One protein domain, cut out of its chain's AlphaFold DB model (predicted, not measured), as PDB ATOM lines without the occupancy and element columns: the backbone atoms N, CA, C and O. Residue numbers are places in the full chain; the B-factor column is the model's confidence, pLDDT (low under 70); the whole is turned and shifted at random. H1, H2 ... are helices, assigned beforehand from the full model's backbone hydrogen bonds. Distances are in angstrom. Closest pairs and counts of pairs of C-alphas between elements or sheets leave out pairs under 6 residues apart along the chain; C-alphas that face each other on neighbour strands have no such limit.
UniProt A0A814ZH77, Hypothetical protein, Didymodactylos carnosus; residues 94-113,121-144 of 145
ATOM      1  N   PRO A  94     -56.732   0.561  15.620       85.62
ATOM      2  CA  PRO A  94     -57.355  -0.252  14.569       85.62
ATOM      3  C   PRO A  94     -57.381   0.414  13.183       85.62
ATOM      4  O   PRO A  94     -57.316  -0.277  12.166       85.62
ATOM      5  N   ASN A  95     -57.421   1.750  13.134       85.12
ATOM      6  CA  ASN A  95     -57.501   2.499  11.879       85.12
ATOM      7  C   ASN A  95     -56.230   2.349  11.034       85.12
ATOM      8  O   ASN A  95     -56.326   2.209   9.815       85.12
ATOM      9  N   VAL A  96     -55.046   2.314  11.666       85.06
ATOM     10  CA  VAL A  96     -53.789   2.118  10.924       85.06
ATOM     11  C   VAL A  96     -53.731   0.727  10.303       85.06
ATOM     12  O   VAL A  96     -53.306   0.570   9.163       85.06
ATOM     13  N   PHE A  97     -54.229  -0.283  11.020       83.19
ATOM     14  CA  PHE A  97     -54.240  -1.661  10.545       83.19
ATOM     15  C   PHE A  97     -55.234  -1.863   9.397       83.19
ATOM     16  O   PHE A  97     -54.939  -2.575   8.438       83.19
ATOM     17  N   MET A  98     -56.394  -1.203   9.462       85.88
ATOM     18  CA  MET A  98     -57.364  -1.200   8.368       85.88
ATOM     19  C   MET A  98     -56.786  -0.542   7.111       85.88
ATOM     20  O   MET A  98     -56.849  -1.139   6.037       85.88
ATOM     21  N   MET A  99     -56.179   0.643   7.240       84.88
ATOM     22  CA  MET A  99     -55.504   1.308   6.119       84.88
ATOM     23  C   MET A  99     -54.395   0.436   5.536       84.88
ATOM     24  O   MET A  99     -54.334   0.264   4.324       84.88
ATOM     25  N   PHE A 100     -53.570  -0.169   6.390       84.75
ATOM     26  CA  PHE A 100     -52.489  -1.051   5.968       84.75
ATOM     27  C   PHE A 100     -53.000  -2.250   5.157       84.75
ATOM     28  O   PHE A 100     -52.500  -2.507   4.068       84.75
ATOM     29  N   LYS A 101     -54.058  -2.929   5.624       83.75
ATOM     30  CA  LYS A 101     -54.688  -4.033   4.881       83.75
ATOM     31  C   LYS A 101     -55.214  -3.610   3.512       83.75
ATOM     32  O   LYS A 101     -55.052  -4.358   2.556       83.75
ATOM     33  N   ILE A 102     -55.844  -2.438   3.419       86.25
ATOM     34  CA  ILE A 102     -56.351  -1.914   2.143       86.25
ATOM     35  C   ILE A 102     -55.181  -1.613   1.203       86.25
ATOM     36  O   ILE A 102     -55.196  -2.042   0.054       86.25
ATOM     37  N   VAL A 103     -54.159  -0.907   1.694       85.44
ATOM     38  CA  VAL A 103     -52.976  -0.540   0.904       85.44
ATOM     39  C   VAL A 103     -52.249  -1.789   0.409       85.44
ATOM     40  O   VAL A 103     -52.016  -1.903  -0.791       85.44
ATOM     41  N   CYS A 104     -51.958  -2.754   1.284       83.12
ATOM     42  CA  CYS A 104     -51.303  -3.989   0.863       83.12
ATOM     43  C   CYS A 104     -52.182  -4.839  -0.045       83.12
ATOM     44  O   CYS A 104     -51.668  -5.366  -1.020       83.12
ATOM     45  N   GLY A 105     -53.496  -4.911   0.188       80.50
ATOM     46  CA  GLY A 105     -54.410  -5.607  -0.719       80.50
ATOM     47  C   GLY A 105     -54.383  -5.031  -2.141       80.50
ATOM     48  O   GLY A 105     -54.349  -5.787  -3.106       80.50
ATOM     49  N   LEU A 106     -54.310  -3.703  -2.284       82.31
ATOM     50  CA  LEU A 106     -54.172  -3.048  -3.591       82.31
ATOM     51  C   LEU A 106     -52.810  -3.326  -4.245       82.31
ATOM     52  O   LEU A 106     -52.738  -3.543  -5.455       82.31
ATOM     53  N   VAL A 107     -51.727  -3.327  -3.460       80.00
ATOM     54  CA  VAL A 107     -50.385  -3.678  -3.954       80.00
ATOM     55  C   VAL A 107     -50.339  -5.140  -4.393       80.00
ATOM     56  O   VAL A 107     -49.803  -5.438  -5.457       80.00
ATOM     57  N   GLU A 108     -50.928  -6.052  -3.621       73.50
ATOM     58  CA  GLU A 108     -51.058  -7.469  -3.962       73.50
ATOM     59  C   GLU A 108     -51.861  -7.675  -5.232       73.50
ATOM     60  O   GLU A 108     -51.434  -8.426  -6.095       73.50
ATOM     61  N   GLU A 109     -53.004  -7.011  -5.381       72.38
ATOM     62  CA  GLU A 109     -53.817  -7.123  -6.589       72.38
ATOM     63  C   GLU A 109     -53.004  -6.689  -7.818       72.38
ATOM     64  O   GLU A 109     -52.933  -7.422  -8.809       72.38
ATOM     65  N   TYR A 110     -52.278  -5.573  -7.702       66.19
ATOM     66  CA  TYR A 110     -51.402  -5.057  -8.756       66.19
ATOM     67  C   TYR A 110     -50.193  -5.969  -9.046       66.19
ATOM     68  O   TYR A 110     -49.772  -6.109 -10.195       66.19
ATOM     69  N   THR A 111     -49.631  -6.614  -8.019       63.59
ATOM     70  CA  THR A 111     -48.455  -7.497  -8.133       63.59
ATOM     71  C   THR A 111     -48.811  -8.962  -8.379       63.59
ATOM     72  O   THR A 111     -47.958  -9.713  -8.838       63.59
ATOM     73  N   SER A 112     -50.058  -9.393  -8.180       54.38
ATOM     74  CA  SER A 112     -50.515 -10.777  -8.382       54.38
ATOM     75  C   SER A 112     -50.425 -11.232  -9.843       54.38
ATOM     76  O   SER A 112     -50.281 -12.424 -10.111       54.38
ATOM     77  N   TYR A 113     -50.380 -10.283 -10.785       52.00
ATOM     78  CA  TYR A 113     -50.024 -10.522 -12.188       52.00
ATOM     79  C   TYR A 113     -48.527 -10.842 -12.409       52.00
ATOM     80  O   TYR A 113     -48.146 -11.322 -13.476       52.00
ATOM     81  N   LYS A 121     -43.331  -9.787   6.679       53.34
ATOM     82  CA  LYS A 121     -42.817  -9.496   8.021       53.34
ATOM     83  C   LYS A 121     -43.624  -8.322   8.566       53.34
ATOM     84  O   LYS A 121     -43.165  -7.185   8.598       53.34
ATOM     85  N   ASN A 122     -44.856  -8.620   8.973       56.94
ATOM     86  CA  ASN A 122     -45.731  -7.700   9.676       56.94
ATOM     87  C   ASN A 122     -45.047  -7.308  10.989       56.94
ATOM     88  O   ASN A 122     -45.152  -8.022  11.983       56.94
ATOM     89  N   ASN A 123     -44.340  -6.181  10.993       63.22
ATOM     90  CA  ASN A 123     -43.875  -5.528  12.209       63.22
ATOM     91  C   ASN A 123     -44.856  -4.392  12.534       63.22
ATOM     92  O   ASN A 123     -44.576  -3.234  12.213       63.22
ATOM     93  N   PRO A 124     -46.009  -4.690  13.172       62.47
ATOM     94  CA  PRO A 124     -47.055  -3.701  13.434       62.47
ATOM     95  C   PRO A 124     -46.530  -2.498  14.221       62.47
ATOM     96  O   PRO A 124     -46.995  -1.386  14.001       62.47
ATOM     97  N   LYS A 125     -45.502  -2.706  15.057       65.50
ATOM     98  CA  LYS A 125     -44.850  -1.663  15.855       65.50
ATOM     99  C   LYS A 125     -44.232  -0.541  15.002       65.50
ATOM    100  O   LYS A 125     -44.297   0.618  15.395       65.50
ATOM    101  N   VAL A 126     -43.665  -0.864  13.837       69.25
ATOM    102  CA  VAL A 126     -42.979   0.115  12.969       69.25
ATOM    103  C   VAL A 126     -43.989   0.948  12.170       69.25
ATOM    104  O   VAL A 126     -43.821   2.158  12.011       69.25
ATOM    105  N   ILE A 127     -45.086   0.319  11.741       69.69
ATOM    106  CA  ILE A 127     -46.187   0.993  11.038       69.69
ATOM    107  C   ILE A 127     -46.932   1.934  11.991       69.69
ATOM    108  O   ILE A 127     -47.218   3.075  11.630       69.69
ATOM    109  N   THR A 128     -47.212   1.489  13.223       73.06
ATOM    110  CA  THR A 128     -47.845   2.348  14.233       73.06
ATOM    111  C   THR A 128     -46.982   3.559  14.551       73.06
ATOM    112  O   THR A 128     -47.515   4.659  14.632       73.06
ATOM    113  N   GLN A 129     -45.662   3.388  14.663       73.31
ATOM    114  CA  GLN A 129     -44.759   4.500  14.948       73.31
ATOM    115  C   GLN A 129     -44.723   5.513  13.792       73.31
ATOM    116  O   GLN A 129     -44.780   6.717  14.015       73.31
ATOM    117  N   SER A 130     -44.730   5.039  12.544       76.38
ATOM    118  CA  SER A 130     -44.712   5.929  11.374       76.38
ATOM    119  C   SER A 130     -46.026   6.701  11.199       76.38
ATOM    120  O   SER A 130     -46.015   7.916  11.037       76.38
ATOM    121  N   CYS A 131     -47.175   6.027  11.271       83.88
ATOM    122  CA  CYS A 131     -48.469   6.646  10.958       83.88
ATOM    123  C   CYS A 131     -49.151   7.345  12.139       83.88
ATOM    124  O   CYS A 131     -49.949   8.263  11.924       83.88
ATOM    125  N   CYS A 132     -48.878   6.910  13.372       85.00
ATOM    126  CA  CYS A 132     -49.466   7.515  14.562       85.00
ATOM    127  C   CYS A 132     -48.581   8.645  15.097       85.00
ATOM    128  O   CYS A 132     -49.085   9.734  15.330       85.00
ATOM    129  N   GLU A 133     -47.268   8.445  15.239       82.25
ATOM    130  CA  GLU A 133     -46.406   9.467  15.858       82.25
ATOM    131  C   GLU A 133     -45.926  10.521  14.851       82.25
ATOM    132  O   GLU A 133     -45.888  11.699  15.188       82.25
ATOM    133  N   ASN A 134     -45.622  10.125  13.609       80.25
ATOM    134  CA  ASN A 134     -44.923  10.991  12.649       80.25
ATOM    135  C   ASN A 134     -45.714  11.341  11.380       80.25
ATOM    136  O   ASN A 134     -45.154  12.009  10.517       80.25
ATOM    137  N   VAL A 135     -46.996  10.937  11.303       86.50
ATOM    138  CA  VAL A 135     -47.856  10.889  10.099       86.50
ATOM    139  C   VAL A 135     -47.207  10.165   8.915       86.50
ATOM    140  O   VAL A 135     -46.035  10.342   8.616       86.50
ATOM    141  N   CYS A 136     -47.975   9.353   8.192       88.81
ATOM    142  CA  CYS A 136     -47.410   8.549   7.108       88.81
ATOM    143  C   CYS A 136     -48.061   8.819   5.755       88.81
ATOM    144  O   CYS A 136     -49.247   9.152   5.665       88.81
ATOM    145  N   THR A 137     -47.298   8.650   4.681       89.56
ATOM    146  CA  THR A 137     -47.822   8.619   3.313       89.56
ATOM    147  C   THR A 137     -48.221   7.195   2.922       89.56
ATOM    148  O   THR A 137     -47.812   6.209   3.538       89.56
ATOM    149  N   ILE A 138     -49.041   7.057   1.872       86.69
ATOM    150  CA  ILE A 138     -49.350   5.725   1.324       86.69
ATOM    151  C   ILE A 138     -48.063   5.046   0.839       86.69
ATOM    152  O   ILE A 138     -47.912   3.850   1.050       86.69
ATOM    153  N   ALA A 139     -47.125   5.798   0.251       84.12
ATOM    154  CA  ALA A 139     -45.842   5.265  -0.199       84.12
ATOM    155  C   ALA A 139     -45.060   4.634   0.966       84.12
ATOM    156  O   ALA A 139     -44.624   3.487   0.861       84.12
ATOM    157  N   GLU A 140     -44.973   5.312   2.110       83.88
ATOM    158  CA  GLU A 140     -44.360   4.751   3.319       83.88
ATOM    159  C   GLU A 140     -45.084   3.483   3.797       83.88
ATOM    160  O   GLU A 140     -44.425   2.494   4.111       83.88
ATOM    161  N   MET A 141     -46.424   3.455   3.783       83.75
ATOM    162  CA  MET A 141     -47.188   2.252   4.151       83.75
ATOM    163  C   MET A 141     -46.928   1.078   3.200       83.75
ATOM    164  O   MET A 141     -46.815  -0.058   3.661       83.75
ATOM    165  N   THR A 142     -46.796   1.338   1.894       82.38
ATOM    166  CA  THR A 142     -46.531   0.286   0.901       82.38
ATOM    167  C   THR A 142     -45.180  -0.392   1.081       82.38
ATOM    168  O   THR A 142     -45.050  -1.533   0.670       82.38
ATOM    169  N   ARG A 143     -44.195   0.249   1.733       80.62
ATOM    170  CA  ARG A 143     -42.877  -0.361   2.015       80.62
ATOM    171  C   ARG A 143     -42.940  -1.507   3.032       80.62
ATOM    172  O   ARG A 143     -41.955  -2.219   3.204       80.62
ATOM    173  N   TYR A 144     -44.053  -1.626   3.757       77.00
ATOM    174  CA  TYR A 144     -44.290  -2.710   4.711       77.00
ATOM    175  C   TYR A 144     -45.201  -3.804   4.148       77.00
ATOM    176  O   TYR A 144     -45.405  -4.822   4.814       77.00
TER     177      TYR A 144
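Overview. This is residues 94 to 113 and 121 to 144 of the 145 residues of the protein "Hypothetical protein" of Didymodactylos carnosus (UniProt A0A814ZH77). One long helix, H1, makes the longest axis, and two shorter helices, H2 and H3, pack on the same side of it, H2 near its beginning at Val 96 and H3 farther along, on residues 100 to 107. Beyond them residues 108 to 113 stick out as a free arm, of which 108 to 111 belong to H1. The printed part has 44 residues, with three named helices in the order H1, H2, H3 and no named strand; the class is all helix. It is compact, with a radius of gyration of the C-alphas of 10.4 A, and its spans of 34 by 18 by 16 A make it only just elongated.

Arrangement. H1, residues 94 to 111, touches H2, residues 124 to 133, with residue 96 alone; the closest C-alphas are those of Val 96 and Thr 128, 6.8 A apart. Their lines stand at a steep tilt of 67 degrees, opposite ways. H1 touches H3, residues 138 to 142, with residues 100 to 107 alone, and the closest C-alphas, of Cys 104 and Thr 142, are 6.4 A apart. H2 and H3 are close but not clearly touching: their closest C-alphas, of Ile 127 and Met 141, are 7.1 A apart. In H1, H2 and H3 every O i to N i+4 pair is within hydrogen-bond range.

Along the chain. H1 is 25.4 A long from C-alpha 94 at (-57.355, -0.252, 14.569) to C-alpha 111 at (-48.455, -7.497, -8.133). H2 measures 13.4 A from Pro 124 to Glu 133. H3 measures 6.1 A and ends with C-alpha 142 at (-46.531, 0.286, 0.901).

Size, cuts and confidence. The C-alphas farthest apart, of Tyr 113 and Glu 133, are 34.6 A apart. Residues 114 to 120 are not printed, and C-alphas 113 and 121 are 21.5 A apart across this cut, in the link from H1 to H2. The link from H2 to H3 is tight, with 4 residues. The mean pLDDT of the printed part is 77.2, with residues 110 to 113 and 121 to 127 under 70.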